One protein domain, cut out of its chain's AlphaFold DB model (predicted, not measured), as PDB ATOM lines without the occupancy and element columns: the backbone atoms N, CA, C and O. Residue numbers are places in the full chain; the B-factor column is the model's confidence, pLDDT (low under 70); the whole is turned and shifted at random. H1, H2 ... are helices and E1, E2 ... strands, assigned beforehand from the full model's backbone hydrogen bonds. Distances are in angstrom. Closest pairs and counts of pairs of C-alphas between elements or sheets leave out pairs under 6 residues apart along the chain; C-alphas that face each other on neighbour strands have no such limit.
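Overview. This is residues 107 to 221 of the 230 residues of an uncharacterized protein of Tetradesmus obliquus (UniProt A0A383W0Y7). Picture a sandwich of two strongly twisted sheets, one of seven strands and one of six, partly face to face with their strands crossed at 48 degrees. E6 and E10, the edges of the larger sheet, are apart from the strands of the smaller one; the turn of the hairpin E5 and E6, at Gly 146, makes one far end of the domain, and the stretch just before the small helix H1, with Glu 185, the other. The printed part has 115 residues with one named helix and thirteen named strands, in the order E1 to E9, H1, E10 to E13, and its class is mostly strand. The larger sheet, E6 E5 E2 E13 E8 E11 E10, is antiparallel; the smaller, E1 E7 E4 E3 E12 E9, is mixed. The whole is compact, with a radius of gyration of the C-alphas of 13.7 A, and spans 39 by 36 by 28 A.

Arrangement. Start with the larger sheet, which runs, strand beside strand, E6, residues 150 to 154, E5, 137 to 141, E2, 112 to 116, E13, 218 to 220, E8, 171 to 175, E11, 197 to 201, and E10, 192 to 194. Look first between E5 and E2, antiparallel at 169 degrees, where N 114 and O 139 are 2.8 A apart, within hydrogen-bond range. E2 and E13 follow with N 115 and O 219 at 2.8 A, E13 and E8 with N 173 and O 220 at 2.8 A, and E8 and E11 with N 172 and O 200 at 2.8 A. At the edges are two hairpins: E5 and E6, with N 153 and O 138 at 3.1 A, and E10 and E11, with N 199 and O 192 at 2.8 A. Now turn to the smaller sheet: E1, residues 107 to 109, E7, 163 to 167, E4, 127 to 132, E3, 119 to 124, E12, 210 to 213, and E9, 178 to 182. Its edge strand E1 is parallel to E7 at 36 degrees, with N 109 and O 166 at 2.8 A; the other neighbours are antiparallel. In the hairpin E3 and E4, N 122 and O 129 are 2.8 A apart; E7 and E4 have N 165 and O 130 at 2.8 A, E3 and E12 have N 121 and O 211 at 2.8 A, and E12 and E9 have N 212 and O 179 at 2.8 A. Between the sheets, the parts that face each other are 9.5 A centre to centre and their best planes 15 degrees apart. The closest C-alphas of E1 and E5 are those of Leu 109 and Val 140, 7.2 A. H1, residues 187 to 190, only grazes the larger sheet; its closest C-alpha to E11 is that of Val 187, 7.2 A from Val 200's. H1 is too short for an O i to N i+4 pair; its one O i to N i+3 pair is within range.

Along the chain. Find C-alpha 107 at (27.564, -46.884, -5.752), where E1 begins. The longest strands are E4, 15.9 A from first to last C-alpha, and E3, 15.7 A; find E3 beginning at C-alpha 119, (34.341, -34.082, -4.137). E2 measures 13.4 A, E8 13.3 A, E5 and E11 13.1 A each, E9 12.8 A, E7 12.2 A and E6 11.7 A. The last strand, E13, ends at C-alpha 220, (30.545, -39.055, 6.787).

Size, cuts and confidence. The C-alphas of Gly 146 and Glu 185 are the two farthest apart, at 42.4 A. The printed part has no cut, and no link is long. The mean pLDDT of the printed part is 78.6; look for values under 70 at residues 141 to 160 and 183 to 191.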
ATOM      1  N   ILE A 107      27.434 -46.062  -6.961       78.62
ATOM      2  CA  ILE A 107      27.564 -46.884  -5.752       78.62
ATOM      3  C   ILE A 107      26.689 -46.289  -4.653       78.62
ATOM      4  O   ILE A 107      26.900 -45.147  -4.251       78.62
ATOM      5  N   ASP A 108      25.741 -47.061  -4.131       82.12
ATOM      6  CA  ASP A 108      24.976 -46.662  -2.949       82.12
ATOM      7  C   ASP A 108      25.796 -46.943  -1.674       82.12
ATOM      8  O   ASP A 108      26.182 -48.083  -1.400       82.12
ATOM      9  N   LEU A 109      26.078 -45.901  -0.889       79.50
ATOM     10  CA  LEU A 109      26.835 -45.982   0.360       79.50
ATOM     11  C   LEU A 109      25.876 -46.047   1.548       79.50
ATOM     12  O   LEU A 109      25.199 -45.070   1.868       79.50
ATOM     13  N   TYR A 110      25.852 -47.195   2.222       80.12
ATOM     14  CA  TYR A 110      25.047 -47.442   3.419       80.12
ATOM     15  C   TYR A 110      25.917 -47.540   4.675       80.12
ATOM     16  O   TYR A 110      27.080 -47.939   4.620       80.12
ATOM     17  N   GLY A 111      25.321 -47.247   5.831       80.06
ATOM     18  CA  GLY A 111      25.978 -47.399   7.127       80.06
ATOM     19  C   GLY A 111      27.073 -46.359   7.364       80.06
ATOM     20  O   GLY A 111      26.904 -45.185   7.046       80.06
ATOM     21  N   ASN A 112      28.189 -46.792   7.950       81.81
ATOM     22  CA  ASN A 112      29.302 -45.915   8.304       81.81
ATOM     23  C   ASN A 112      30.209 -45.705   7.086       81.81
ATOM     24  O   ASN A 112      31.179 -46.436   6.902       81.81
ATOM     25  N   TYR A 113      29.905 -44.720   6.250       87.12
ATOM     26  CA  TYR A 113      30.793 -44.309   5.162       87.12
ATOM     27  C   TYR A 113      31.489 -42.985   5.468       87.12
ATOM     28  O   TYR A 113      31.004 -42.175   6.261       87.12
ATOM     29  N   SER A 114      32.603 -42.753   4.779       90.19
ATOM     30  CA  SER A 114      33.250 -41.452   4.672       90.19
ATOM     31  C   SER A 114      33.721 -41.214   3.239       90.19
ATOM     32  O   SER A 114      34.324 -42.090   2.614       90.19
ATOM     33  N   VAL A 115      33.439 -40.018   2.730       90.19
ATOM     34  CA  VAL A 115      33.953 -39.492   1.467       90.19
ATOM     35  C   VAL A 115      34.875 -38.326   1.793       90.19
ATOM     36  O   VAL A 115      34.464 -37.368   2.445       90.19
ATOM     37  N   GLN A 116      36.117 -38.402   1.337       93.06
ATOM     38  CA  GLN A 116      37.130 -37.366   1.500       93.06
ATOM     39  C   GLN A 116      37.351 -36.652   0.168       93.06
ATOM     40  O   GLN A 116      37.400 -37.291  -0.887       93.06
ATOM     41  N   GLY A 117      37.443 -35.324   0.228       87.94
ATOM     42  CA  GLY A 117      37.598 -34.467  -0.940       87.94
ATOM     43  C   GLY A 117      38.946 -34.656  -1.653       87.94
ATOM     44  O   GLY A 117      39.904 -35.127  -1.034       87.94
ATOM     45  N   PRO A 118      39.050 -34.247  -2.930       93.19
ATOM     46  CA  PRO A 118      38.099 -33.398  -3.653       93.19
ATOM     47  C   PRO A 118      36.808 -34.115  -4.090       93.19
ATOM     48  O   PRO A 118      36.841 -35.172  -4.718       93.19
ATOM     49  N   ALA A 119      35.648 -33.538  -3.759       93.25
ATOM     50  CA  ALA A 119      34.341 -34.082  -4.137       93.25
ATOM     51  C   ALA A 119      33.252 -32.999  -4.161       93.25
ATOM     52  O   ALA A 119      33.326 -32.015  -3.430       93.25
ATOM     53  N   ILE A 120      32.208 -33.201  -4.964       93.12
ATOM     54  CA  ILE A 120      31.025 -32.332  -5.008       93.12
ATOM     55  C   ILE A 120      29.816 -33.140  -4.555       93.12
ATOM     56  O   ILE A 120      29.482 -34.144  -5.173       93.12
ATOM     57  N   ILE A 121      29.131 -32.694  -3.510       93.56
ATOM     58  CA  ILE A 121      27.929 -33.333  -2.980       93.56
ATOM     59  C   ILE A 121      26.732 -32.461  -3.329       93.56
ATOM     60  O   ILE A 121      26.717 -31.268  -3.030       93.56
ATOM     61  N   ARG A 122      25.711 -33.059  -3.935       92.38
ATOM     62  CA  ARG A 122      24.458 -32.392  -4.278       92.38
ATOM     63  C   ARG A 122      23.282 -33.137  -3.683       92.38
ATOM     64  O   ARG A 122      23.244 -34.367  -3.724       92.38
ATOM     65  N   LYS A 123      22.302 -32.392  -3.180       89.94
ATOM     66  CA  LYS A 123      20.961 -32.935  -2.979       89.94
ATOM     67  C   LYS A 123      20.241 -32.935  -4.328       89.94
ATOM     68  O   LYS A 123      20.394 -31.995  -5.099       89.94
ATOM     69  N   ILE A 124      19.542 -34.019  -4.651       87.62
ATOM     70  CA  ILE A 124      18.717 -34.175  -5.853       87.62
ATOM     71  C   ILE A 124      17.520 -35.039  -5.460       87.62
ATOM     72  O   ILE A 124      17.707 -36.182  -5.051       87.62
ATOM     73  N   ASN A 125      16.294 -34.523  -5.588       85.69
ATOM     74  CA  ASN A 125      15.057 -35.258  -5.274       85.69
ATOM     75  C   ASN A 125      15.090 -35.929  -3.887       85.69
ATOM     76  O   ASN A 125      14.774 -37.110  -3.746       85.69
ATOM     77  N   ASN A 126      15.519 -35.187  -2.865       83.38
ATOM     78  CA  ASN A 126      15.689 -35.697  -1.505       83.38
ATOM     79  C   ASN A 126      16.709 -36.844  -1.325       83.38
ATOM     80  O   ASN A 126      16.720 -37.486  -0.277       83.38
ATOM     81  N   ALA A 127      17.588 -37.079  -2.299       87.31
ATOM     82  CA  ALA A 127      18.741 -37.968  -2.190       87.31
ATOM     83  C   ALA A 127      20.043 -37.159  -2.237       87.31
ATOM     84  O   ALA A 127      20.105 -36.110  -2.875       87.31
ATOM     85  N   LEU A 128      21.089 -37.642  -1.570       90.56
ATOM     86  CA  LEU A 128      22.417 -37.041  -1.634       90.56
ATOM     87  C   LEU A 128      23.294 -37.828  -2.589       90.56
ATOM     88  O   LEU A 128      23.398 -39.049  -2.493       90.56
ATOM     89  N   VAL A 129      23.955 -37.112  -3.484       92.00
ATOM     90  CA  VAL A 129      24.839 -37.687  -4.487       92.00
ATOM     91  C   VAL A 129      26.182 -36.982  -4.402       92.00
ATOM     92  O   VAL A 129      26.249 -35.760  -4.515       92.00
ATOM     93  N   ALA A 130      27.247 -37.745  -4.194       91.88
ATOM     94  CA  ALA A 130      28.622 -37.282  -4.228       91.88
ATOM     95  C   ALA A 130      29.269 -37.659  -5.562       91.88
ATOM     96  O   ALA A 130      29.283 -38.822  -5.956       91.88
ATOM     97  N   LEU A 131      29.832 -36.664  -6.234       91.69
ATOM     98  CA  LEU A 131      30.749 -36.821  -7.346       91.69
ATOM     99  C   LEU A 131      32.171 -36.669  -6.805       91.69
ATOM    100  O   LEU A 131      32.634 -35.554  -6.552       91.69
ATOM    101  N   VAL A 132      32.843 -37.791  -6.584       88.50
ATOM    102  CA  VAL A 132      34.203 -37.847  -6.045       88.50
ATOM    103  C   VAL A 132      35.180 -37.664  -7.193       88.50
ATOM    104  O   VAL A 132      35.121 -38.401  -8.172       88.50
ATOM    105  N   GLN A 133      36.032 -36.651  -7.111       87.75
ATOM    106  CA  GLN A 133      36.990 -36.332  -8.167       87.75
ATOM    107  C   GLN A 133      38.267 -37.172  -8.007       87.75
ATOM    108  O   GLN A 133      38.498 -37.722  -6.926       87.75
ATOM    109  N   PRO A 134      39.124 -37.255  -9.042       82.25
ATOM    110  CA  PRO A 134      40.432 -37.890  -8.915       82.25
ATOM    111  C   PRO A 134      41.221 -37.341  -7.719       82.25
ATOM    112  O   PRO A 134      41.305 -36.128  -7.511       82.25
ATOM    113  N   GLY A 135      41.789 -38.239  -6.910       79.62
ATOM    114  CA  GLY A 135      42.438 -37.909  -5.636       79.62
ATOM    115  C   GLY A 135      41.500 -37.856  -4.422       79.62
ATOM    116  O   GLY A 135      41.985 -37.790  -3.293       79.62
ATOM    117  N   GLY A 136      40.182 -37.909  -4.624       84.69
ATOM    118  CA  GLY A 136      39.214 -38.146  -3.558       84.69
ATOM    119  C   GLY A 136      39.206 -39.613  -3.125       84.69
ATOM    120  O   GLY A 136      39.634 -40.512  -3.856       84.69
ATOM    121  N   VAL A 137      38.717 -39.866  -1.912       83.62
ATOM    122  CA  VAL A 137      38.710 -41.212  -1.320       83.62
ATOM    123  C   VAL A 137      37.329 -41.539  -0.786       83.62
ATOM    124  O   VAL A 137      36.740 -40.758  -0.042       83.62
ATOM    125  N   VAL A 138      36.829 -42.726  -1.124       84.06
ATOM    126  CA  VAL A 138      35.608 -43.281  -0.535       84.06
ATOM    127  C   VAL A 138      35.978 -44.462   0.343       84.06
ATOM    128  O   VAL A 138      36.733 -45.349  -0.060       84.06
ATOM    129  N   SER A 139      35.426 -44.479   1.549       80.25
ATOM    130  CA  SER A 139      35.605 -45.555   2.515       80.25
ATOM    131  C   SER A 139      34.257 -45.969   3.091       80.25
ATOM    132  O   SER A 139      33.435 -45.127   3.452       80.25
ATOM    133  N   VAL A 140      34.026 -47.276   3.171       75.38
ATOM    134  CA  VAL A 140      32.840 -47.856   3.810       75.38
ATOM    135  C   VAL A 140      33.310 -48.777   4.928       75.38
ATOM    136  O   VAL A 140      34.042 -49.738   4.691       75.38
ATOM    137  N   LEU A 141      32.904 -48.475   6.159       66.50
ATOM    138  CA  LEU A 141      33.107 -49.325   7.322       66.50
ATOM    139  C   LEU A 141      31.893 -50.244   7.479       66.50
ATOM    140  O   LEU A 141      30.859 -49.863   8.035       66.50
ATOM    141  N   CYS A 142      32.034 -51.488   7.034       56.53
ATOM    142  CA  CYS A 142      31.064 -52.533   7.330       56.53
ATOM    143  C   CYS A 142      31.244 -53.008   8.780       56.53
ATOM    144  O   CYS A 142      32.068 -53.877   9.058       56.53
ATOM    145  N   ASN A 143      30.458 -52.458   9.711       49.97
ATOM    146  CA  ASN A 143      30.304 -53.008  11.064       49.97
ATOM    147  C   ASN A 143      29.335 -54.200  11.035       49.97
ATOM    148  O   ASN A 143      28.235 -54.154  11.577       49.97
ATOM    149  N   THR A 144      29.728 -55.280  10.373       43.97
ATOM    150  CA  THR A 144      29.162 -56.603  10.655       43.97
ATOM    151  C   THR A 144      30.193 -57.321  11.499       43.97
ATOM    152  O   THR A 144      31.330 -57.407  11.056       43.97
ATOM    153  N   GLU A 145      29.816 -57.761  12.698       44.62
ATOM    154  CA  GLU A 145      30.627 -58.426  13.735       44.62
ATOM    155  C   GLU A 145      31.559 -59.539  13.195       44.62
ATOM    156  O   GLU A 145      31.309 -60.734  13.322       44.62
ATOM    157  N   GLY A 146      32.652 -59.134  12.557       36.41
ATOM    158  CA  GLY A 146      33.539 -59.944  11.731       36.41
ATOM    159  C   GLY A 146      34.681 -59.067  11.196       36.41
ATOM    160  O   GLY A 146      34.653 -57.849  11.391       36.41
ATOM    161  N   PRO A 147      35.730 -59.653  10.591       34.28
ATOM    162  CA  PRO A 147      36.934 -58.924  10.207       34.28
ATOM    163  C   PRO A 147      36.587 -57.721   9.325       34.28
ATOM    164  O   PRO A 147      36.023 -57.858   8.241       34.28
ATOM    165  N   MET A 148      36.922 -56.544   9.847       37.44
ATOM    166  CA  MET A 148      36.685 -55.235   9.255       37.44
ATOM    167  C   MET A 148      37.335 -55.167   7.871       37.44
ATOM    168  O   MET A 148      38.544 -54.976   7.751       37.44
ATOM    169  N   MET A 149      36.546 -55.331   6.809       34.06
ATOM    170  CA  MET A 149      37.010 -55.014   5.464       34.06
ATOM    171  C   MET A 149      36.794 -53.527   5.225       34.06
ATOM    172  O   MET A 149      35.689 -53.082   4.928       34.06
ATOM    173  N   MET A 150      37.871 -52.756   5.367       39.81
ATOM    174  CA  MET A 150      37.931 -51.409   4.815       39.81
ATOM    175  C   MET A 150      38.081 -51.542   3.302       39.81
ATOM    176  O   MET A 150      39.186 -51.727   2.795       39.81
ATOM    177  N   SER A 151      36.971 -51.478   2.570       47.59
ATOM    178  CA  SER A 151      37.062 -51.199   1.141       47.59
ATOM    179  C   SER A 151      37.291 -49.697   1.011       47.59
ATOM    180  O   SER A 151      36.383 -48.894   1.232       47.59
ATOM    181  N   SER A 152      38.550 -49.329   0.781       49.12
ATOM    182  CA  SER A 152      38.920 -47.981   0.366       49.12
ATOM    183  C   SER A 152      39.154 -48.027  -1.134       49.12
ATOM    184  O   SER A 152      40.004 -48.773  -1.616       49.12
ATOM    185  N   ALA A 153      38.349 -47.274  -1.871       54.41
ATOM    186  CA  ALA A 153      38.608 -47.001  -3.270       54.41
ATOM    187  C   ALA A 153      39.264 -45.622  -3.314       54.41
ATOM    188  O   ALA A 153      38.594 -44.600  -3.142       54.41
ATOM    189  N   SER A 154      40.590 -45.592  -3.458       52.50
ATOM    190  CA  SER A 154      41.269 -44.379  -3.904       52.50
ATOM    191  C   SER A 154      41.116 -44.323  -5.414       52.50
ATOM    192  O   SER A 154      41.611 -45.222  -6.095       52.50
ATOM    193  N   LEU A 155      40.446 -43.295  -5.928       54.81
ATOM    194  CA  LEU A 155      40.501 -43.007  -7.357       54.81
ATOM    195  C   LEU A 155      41.931 -42.567  -7.650       54.81
ATOM    196  O   LEU A 155      42.369 -41.512  -7.174       54.81
ATOM    197  N   SER A 156      42.691 -43.438  -8.313       49.03
ATOM    198  CA  SER A 156      44.077 -43.138  -8.641       49.03
ATOM    199  C   SER A 156      44.113 -41.936  -9.586       49.03
ATOM    200  O   SER A 156      43.149 -41.671 -10.293       49.03
ATOM    201  N   HIS A 157      45.205 -41.169  -9.599       52.50
ATOM    202  CA  HIS A 157      45.322 -40.041 -10.533       52.50
ATOM    203  C   HIS A 157      45.343 -40.464 -12.008       52.50
ATOM    204  O   HIS A 157      45.186 -39.603 -12.866       52.50
ATOM    205  N   ASP A 158      45.531 -41.756 -12.285       52.66
ATOM    206  CA  ASP A 158      45.461 -42.318 -13.633       52.66
ATOM    207  C   ASP A 158      44.018 -42.697 -14.025       52.66
ATOM    208  O   ASP A 158      43.724 -42.873 -15.209       52.66
ATOM    209  N   ASP A 159      43.106 -42.779 -13.049       55.84
ATOM    210  CA  ASP A 159      41.673 -42.881 -13.282       55.84
ATOM    211  C   ASP A 159      41.122 -41.459 -13.473       55.84
ATOM    212  O   ASP A 159      40.723 -40.782 -12.525       55.84
ATOM    213  N   ASP A 160      41.091 -40.989 -14.721       61.62
ATOM    214  CA  ASP A 160      40.476 -39.702 -15.101       61.62
ATOM    215  C   ASP A 160      38.954 -39.657 -14.837       61.62
ATOM    216  O   ASP A 160      38.291 -38.636 -15.054       61.62
ATOM    217  N   GLU A 161      38.368 -40.764 -14.381       70.75
ATOM    218  CA  GLU A 161      36.948 -40.869 -14.107       70.75
ATOM    219  C   GLU A 161      36.650 -40.532 -12.644       70.75
ATOM    220  O   GLU A 161      37.222 -41.083 -11.704       70.75
ATOM    221  N   ALA A 162      35.704 -39.612 -12.445       78.25
ATOM    222  CA  ALA A 162      35.112 -39.384 -11.134       78.25
ATOM    223  C   ALA A 162      34.468 -40.685 -10.598       78.25
ATOM    224  O   ALA A 162      34.321 -41.662 -11.320       78.25
ATOM    225  N   ALA A 163      34.013 -40.719  -9.349       81.56
ATOM    226  CA  ALA A 163      33.070 -41.740  -8.889       81.56
ATOM    227  C   ALA A 163      31.753 -41.087  -8.503       81.56
ATOM    228  O   ALA A 163      31.736 -40.043  -7.851       81.56
ATOM    229  N   LEU A 164      30.645 -41.718  -8.887       86.69
ATOM    230  CA  LEU A 164      29.320 -41.307  -8.453       86.69
ATOM    231  C   LEU A 164      28.876 -42.182  -7.279       86.69
ATOM    232  O   LEU A 164      28.690 -43.391  -7.420       86.69
ATOM    233  N   CYS A 165      28.677 -41.567  -6.121       86.94
ATOM    234  CA  CYS A 165      28.248 -42.247  -4.906       86.94
ATOM    235  C   CYS A 165      26.927 -41.667  -4.419       86.94
ATOM    236  O   CYS A 165      26.787 -40.454  -4.294       86.94
ATOM    237  N   HIS A 166      25.958 -42.512  -4.095       89.69
ATOM    238  CA  HIS A 166      24.738 -42.071  -3.440       89.69
ATOM    239  C   HIS A 166      24.918 -42.215  -1.930       89.69
ATOM    240  O   HIS A 166      25.165 -43.307  -1.421       89.69
ATOM    241  N   LEU A 167      24.818 -41.107  -1.206       88.81
ATOM    242  CA  LEU A 167      25.035 -41.059   0.233       88.81
ATOM    243  C   LEU A 167      23.708 -41.332   0.941       88.81
ATOM    244  O   LEU A 167      22.816 -40.482   0.961       88.81
ATOM    245  N   MET A 168      23.555 -42.525   1.511       87.25
ATOM    246  CA  MET A 168      22.331 -42.886   2.223       87.25
ATOM    247  C   MET A 168      22.373 -42.331   3.649       87.25
ATOM    248  O   MET A 168      23.420 -42.301   4.290       87.25
ATOM    249  N   GLY A 169      21.231 -41.893   4.171       85.69
ATOM    250  CA  GLY A 169      21.127 -41.395   5.544       85.69
ATOM    251  C   GLY A 169      20.272 -40.142   5.667       85.69
ATOM    252  O   GLY A 169      19.878 -39.529   4.679       85.69
ATOM    253  N   GLN A 170      19.961 -39.778   6.911       86.75
ATOM    254  CA  GLN A 170      19.173 -38.579   7.230       86.75
ATOM    255  C   GLN A 170      20.034 -37.407   7.696       86.75
ATOM    256  O   GLN A 170      19.554 -36.276   7.744       86.75
ATOM    257  N   HIS A 171      21.291 -37.671   8.037       88.19
ATOM    258  CA  HIS A 171      22.219 -36.698   8.583       88.19
ATOM    259  C   HIS A 171      23.595 -36.884   7.948       88.19
ATOM    260  O   HIS A 171      23.964 -37.993   7.561       88.19
ATOM    261  N   LEU A 172      24.347 -35.793   7.882       90.00
ATOM    262  CA  LEU A 172      25.720 -35.736   7.411       90.00
ATOM    263  C   LEU A 172      26.586 -35.078   8.474       90.00
ATOM    264  O   LEU A 172      26.203 -34.048   9.025       90.00
ATOM    265  N   GLU A 173      27.762 -35.638   8.717       92.62
ATOM    266  CA  GLU A 173      28.849 -34.960   9.411       92.62
ATOM    267  C   GLU A 173      29.821 -34.413   8.373       92.62
ATOM    268  O   GLU A 173      30.356 -35.177   7.573       92.62
ATOM    269  N   LEU A 174      30.043 -33.105   8.386       92.19
ATOM    270  CA  LEU A 174      31.060 -32.427   7.592       92.19
ATOM    271  C   LEU A 174      32.244 -32.076   8.489       92.19
ATOM    272  O   LEU A 174      32.064 -31.509   9.571       92.19
ATOM    273  N   ASP A 175      33.443 -32.390   8.023       93.06
ATOM    274  CA  ASP A 175      34.698 -32.118   8.717       93.06
ATOM    275  C   ASP A 175      35.731 -31.532   7.742       93.06
ATOM    276  O   ASP A 175      35.671 -31.763   6.531       93.06
ATOM    277  N   GLY A 176      36.684 -30.763   8.262       92.56
ATOM    278  CA  GLY A 176      37.738 -30.126   7.478       92.56
ATOM    279  C   GLY A 176      37.254 -28.995   6.562       92.56
ATOM    280  O   GLY A 176      36.372 -28.212   6.915       92.56
ATOM    281  N   MET A 177      37.892 -28.864   5.395       92.69
ATOM    282  CA  MET A 177      37.672 -27.747   4.468       92.69
ATOM    283  C   MET A 177      36.573 -28.053   3.448       92.69
ATOM    284  O   MET A 177      36.704 -28.959   2.624       92.69
ATOM    285  N   PHE A 178      35.508 -27.257   3.457       92.88
ATOM    286  CA  PHE A 178      34.418 -27.358   2.494       92.88
ATOM    287  C   PHE A 178      33.792 -25.992   2.213       92.88
ATOM    288  O   PHE A 178      33.850 -25.078   3.035       92.88
ATOM    289  N   GLU A 179      33.167 -25.872   1.048       91.56
ATOM    290  CA  GLU A 179      32.477 -24.666   0.601       91.56
ATOM    291  C   GLU A 179      31.018 -24.968   0.270       91.56
ATOM    292  O   GLU A 179      30.686 -26.004  -0.312       91.56
ATOM    293  N   TRP A 180      30.140 -24.028   0.606       88.56
ATOM    294  CA  TRP A 180      28.745 -24.047   0.186       88.56
ATOM    295  C   TRP A 180      28.578 -23.133  -1.015       88.56
ATOM    296  O   TRP A 180      28.996 -21.979  -0.960       88.56
ATOM    297  N   SER A 181      27.938 -23.618  -2.076       79.62
ATOM    298  CA  SER A 181      27.698 -22.782  -3.260       79.62
ATOM    299  C   SER A 181      26.230 -22.399  -3.439       79.62
ATOM    300  O   SER A 181      25.947 -21.269  -3.813       79.62
ATOM    301  N   HIS A 182      25.297 -23.315  -3.163       72.75
ATOM    302  CA  HIS A 182      23.865 -23.120  -3.403       72.75
ATOM    303  C   HIS A 182      23.044 -23.775  -2.294       72.75
ATOM    304  O   HIS A 182      23.468 -24.784  -1.724       72.75
ATOM    305  N   GLY A 183      21.882 -23.196  -1.978       63.28
ATOM    306  CA  GLY A 183      20.869 -23.852  -1.152       63.28
ATOM    307  C   GLY A 183      21.187 -23.995   0.346       63.28
ATOM    308  O   GLY A 183      20.462 -24.684   1.069       63.28
ATOM    309  N   ALA A 184      22.257 -23.353   0.821       61.69
ATOM    310  CA  ALA A 184      22.816 -23.536   2.162       61.69
ATOM    311  C   ALA A 184      22.618 -22.347   3.115       61.69
ATOM    312  O   ALA A 184      23.125 -22.369   4.238       61.69
ATOM    313  N   GLU A 185      21.891 -21.310   2.694       65.06
ATOM    314  CA  GLU A 185      21.734 -20.063   3.460       65.06
ATOM    315  C   GLU A 185      21.132 -20.301   4.858       65.06
ATOM    316  O   GLU A 185      21.530 -19.659   5.828       65.06
ATOM    317  N   GLY A 186      20.238 -21.288   4.992       59.84
ATOM    318  CA  GLY A 186      19.701 -21.722   6.288       59.84
ATOM    319  C   GLY A 186      20.597 -22.706   7.049       59.84
ATOM    320  O   GLY A 186      20.497 -22.820   8.267       59.84
ATOM    321  N   VAL A 187      21.504 -23.401   6.363       63.56
ATOM    322  CA  VAL A 187      22.312 -24.490   6.933       63.56
ATOM    323  C   VAL A 187      23.504 -23.956   7.712       63.56
ATOM    324  O   VAL A 187      23.822 -24.503   8.762       63.56
ATOM    325  N   GLN A 188      24.106 -22.840   7.287       61.38
ATOM    326  CA  GLN A 188      25.121 -22.165   8.109       61.38
ATOM    327  C   GLN A 188      24.568 -21.707   9.469       61.38
ATOM    328  O   GLN A 188      25.332 -21.561  10.418       61.38
ATOM    329  N   GLN A 189      23.249 -21.516   9.586       56.41
ATOM    330  CA  GLN A 189      22.583 -21.156  10.842       56.41
ATOM    331  C   GLN A 189      22.045 -22.369  11.618       56.41
ATOM    332  O   GLN A 189      21.847 -22.272  12.827       56.41
ATOM    333  N   GLN A 190      21.783 -23.494  10.942       60.50
ATOM    334  CA  GLN A 190      21.147 -24.687  11.525       60.50
ATOM    335  C   GLN A 190      22.092 -25.877  11.725       60.50
ATOM    336  O   GLN A 190      21.709 -26.849  12.375       60.50
ATOM    337  N   GLY A 191      23.307 -25.825  11.178       67.00
ATOM    338  CA  GLY A 191      24.324 -26.838  11.414       67.00
ATOM    339  C   GLY A 191      24.675 -26.895  12.897       67.00
ATOM    340  O   GLY A 191      25.091 -25.896  13.485       67.00
ATOM    341  N   ILE A 192      24.508 -28.065  13.511       80.12
ATOM    342  CA  ILE A 192      24.921 -28.276  14.899       80.12
ATOM    343  C   ILE A 192      26.408 -28.598  14.867       80.12
ATOM    344  O   ILE A 192      26.811 -29.582  14.248       80.12
ATOM    345  N   GLN A 193      27.228 -27.789  15.533       83.19
ATOM    346  CA  GLN A 193      28.620 -28.167  15.746       83.19
ATOM    347  C   GLN A 193      28.718 -29.204  16.867       83.19
ATOM    348  O   GLN A 193      28.230 -28.976  17.974       83.19
ATOM    349  N   HIS A 194      29.359 -30.333  16.581       79.19
ATOM    350  CA  HIS A 194      29.627 -31.400  17.540       79.19
ATOM    351  C   HIS A 194      31.049 -31.920  17.320       79.19
ATOM    352  O   HIS A 194      31.394 -32.319  16.213       79.19
ATOM    353  N   ASP A 195      31.885 -31.888  18.361       84.19
ATOM    354  CA  ASP A 195      33.297 -32.297  18.303       84.19
ATOM    355  C   ASP A 195      34.099 -31.653  17.153       84.19
ATOM    356  O   ASP A 195      34.929 -32.290  16.513       84.19
ATOM    357  N   GLY A 196      33.830 -30.375  16.862       84.31
ATOM    358  CA  GLY A 196      34.482 -29.641  15.769       84.31
ATOM    359  C   GLY A 196      33.950 -29.969  14.369       84.31
ATOM    360  O   GLY A 196      34.336 -29.304  13.412       84.31
ATOM    361  N   LYS A 197      33.021 -30.922  14.249       89.44
ATOM    362  CA  LYS A 197      32.333 -31.263  13.002       89.44
ATOM    363  C   LYS A 197      31.020 -30.510  12.874       89.44
ATOM    364  O   LYS A 197      30.368 -30.203  13.870       89.44
ATOM    365  N   THR A 198      30.596 -30.257  11.642       89.81
ATOM    366  CA  THR A 198      29.288 -29.668  11.342       89.81
ATOM    367  C   THR A 198      28.296 -30.771  11.000       89.81
ATOM    368  O   THR A 198      28.446 -31.444   9.985       89.81
ATOM    369  N   ILE A 199      27.265 -30.949  11.824       89.94
ATOM    370  CA  ILE A 199      26.195 -31.919  11.587       89.94
ATOM    371  C   ILE A 199      25.034 -31.232  10.873       89.94
ATOM    372  O   ILE A 199      24.494 -30.235  11.357       89.94
ATOM    373  N   VAL A 200      24.625 -31.791   9.737       88.88
ATOM    374  CA  VAL A 200      23.544 -31.273   8.898       88.88
ATOM    375  C   VAL A 200      22.493 -32.349   8.674       88.88
ATOM    376  O   VAL A 200      22.812 -33.481   8.319       88.88
ATOM    377  N   SER A 201      21.224 -31.993   8.842       88.62
ATOM    378  CA  SER A 201      20.104 -32.876   8.520       88.62
ATOM    379  C   SER A 201      19.726 -32.745   7.047       88.62
ATOM    380  O   SER A 201      19.599 -31.646   6.514       88.62
ATOM    381  N   LEU A 202      19.455 -33.859   6.374       85.94
ATOM    382  CA  LEU A 202      19.030 -33.854   4.976       85.94
ATOM    383  C   LEU A 202      17.721 -33.078   4.773       85.94
ATOM    384  O   LEU A 202      17.555 -32.382   3.773       85.94
ATOM    385  N   GLY A 203      16.809 -33.151   5.745       85.12
ATOM    386  CA  GLY A 203      15.548 -32.405   5.722       85.12
ATOM    387  C   GLY A 203      15.711 -30.884   5.818       85.12
ATOM    388  O   GLY A 203      14.816 -30.167   5.389       85.12
ATOM    389  N   SER A 204      16.837 -30.384   6.341       85.19
ATOM    390  CA  SER A 204      17.119 -28.942   6.400       85.19
ATOM    391  C   SER A 204      17.853 -28.424   5.159       85.19
ATOM    392  O   SER A 204      18.017 -27.217   5.008       85.19
ATOM    393  N   LEU A 205      18.307 -29.321   4.278       86.31
ATOM    394  CA  LEU A 205      18.911 -28.966   2.997       86.31
ATOM    395  C   LEU A 205      17.822 -28.744   1.943       86.31
ATOM    396  O   LEU A 205      16.901 -29.551   1.804       86.31
ATOM    397  N   SER A 206      17.961 -27.679   1.163       87.88
ATOM    398  CA  SER A 206      17.173 -27.468  -0.057       87.88
ATOM    399  C   SER A 206      17.550 -28.490  -1.136       87.88
ATOM    400  O   SER A 206      18.664 -29.015  -1.139       87.88
ATOM    401  N   ASP A 207      16.621 -28.802  -2.043       85.56
ATOM    402  CA  ASP A 207      16.813 -29.823  -3.090       85.56
ATOM    403  C   ASP A 207      17.882 -29.472  -4.134       85.56
ATOM    404  O   ASP A 207      18.228 -30.318  -4.948       85.56
ATOM    405  N   ASP A 208      18.421 -28.256  -4.109       83.81
ATOM    406  CA  ASP A 208      19.530 -27.779  -4.933       83.81
ATOM    407  C   ASP A 208      20.813 -27.528  -4.119       83.81
ATOM    408  O   ASP A 208      21.797 -27.007  -4.654       83.81
ATOM    409  N   ALA A 209      20.827 -27.929  -2.842       89.06
ATOM    410  CA  ALA A 209      21.974 -27.746  -1.967       89.06
ATOM    411  C   ALA A 209      23.234 -28.403  -2.543       89.06
ATOM    412  O   ALA A 209      23.216 -29.563  -2.971       89.06
ATOM    413  N   CYS A 210      24.338 -27.657  -2.519       91.62
ATOM    414  CA  CYS A 210      25.616 -28.085  -3.078       91.62
ATOM    415  C   CYS A 210      26.772 -27.789  -2.115       91.62
ATOM    416  O   CYS A 210      26.984 -26.636  -1.720       91.62
ATOM    417  N   ILE A 211      27.526 -28.838  -1.782       93.06
ATOM    418  CA  ILE A 211      28.711 -28.813  -0.922       93.06
ATOM    419  C   ILE A 211      29.914 -29.224  -1.762       93.06
ATOM    420  O   ILE A 211      29.914 -30.292  -2.370       93.06
ATOM    421  N   THR A 212      30.962 -28.412  -1.757       93.81
ATOM    422  CA  THR A 212      32.250 -28.764  -2.359       93.81
ATOM    423  C   THR A 212      33.216 -29.133  -1.248       93.81
ATOM    424  O   THR A 212      33.572 -28.286  -0.433       93.81
ATOM    425  N   LEU A 213      33.632 -30.394  -1.197       94.50
ATOM    426  CA  LEU A 213      34.715 -30.843  -0.333       94.50
ATOM    427  C   LEU A 213      36.044 -30.502  -1.003       94.50
ATOM    428  O   LEU A 213      36.335 -30.989  -2.098       94.50
ATOM    429  N   LEU A 214      36.852 -29.684  -0.336       94.12
ATOM    430  CA  LEU A 214      38.218 -29.380  -0.755       94.12
ATOM    431  C   LEU A 214      39.171 -30.490  -0.271       94.12
ATOM    432  O   LEU A 214      38.774 -31.316   0.556       94.12
ATOM    433  N   PRO A 215      40.431 -30.544  -0.744       91.06
ATOM    434  CA  PRO A 215      41.424 -31.457  -0.183       91.06
ATOM    435  C   PRO A 215      41.526 -31.313   1.343       91.06
ATOM    436  O   PRO A 215      41.720 -30.214   1.857       91.06
ATOM    437  N   GLY A 216      41.376 -32.422   2.071       90.75
ATOM    438  CA  GLY A 216      41.323 -32.439   3.539       90.75
ATOM    439  C   GLY A 216      39.933 -32.191   4.143       90.75
ATOM    440  O   GLY A 216      39.780 -32.289   5.356       90.75
ATOM    441  N   GLY A 217      38.921 -31.892   3.328       94.25
ATOM    442  CA  GLY A 217      37.514 -31.939   3.717       94.25
ATOM    443  C   GLY A 217      36.951 -33.354   3.638       94.25
ATOM    444  O   GLY A 217      37.394 -34.170   2.826       94.25
ATOM    445  N   SER A 218      35.951 -33.654   4.458       93.56
ATOM    446  CA  SER A 218      35.252 -34.932   4.408       93.56
ATOM    447  C   SER A 218      33.776 -34.811   4.767       93.56
ATOM    448  O   SER A 218      33.360 -33.897   5.479       93.56
ATOM    449  N   VAL A 219      32.992 -35.759   4.259       93.19
ATOM    450  CA  VAL A 219      31.636 -36.034   4.720       93.19
ATOM    451  C   VAL A 219      31.560 -37.472   5.216       93.19
ATOM    452  O   VAL A 219      32.130 -38.377   4.607       93.19
ATOM    453  N   SER A 220      30.841 -37.710   6.302       90.75
ATOM    454  CA  SER A 220      30.545 -39.055   6.787       90.75
ATOM    455  C   SER A 220      29.113 -39.161   7.281       90.75
ATOM    456  O   SER A 220      28.502 -38.168   7.679       90.75
ATOM    457  N   HIS A 221      28.573 -40.377   7.291       82.69
ATOM    458  CA  HIS A 221      27.371 -40.630   8.077       82.69
ATOM    459  C   HIS A 221      27.717 -40.457   9.562       82.69
ATOM    460  O   HIS A 221      28.770 -40.957   9.977       82.69
TER     461      HIS A 221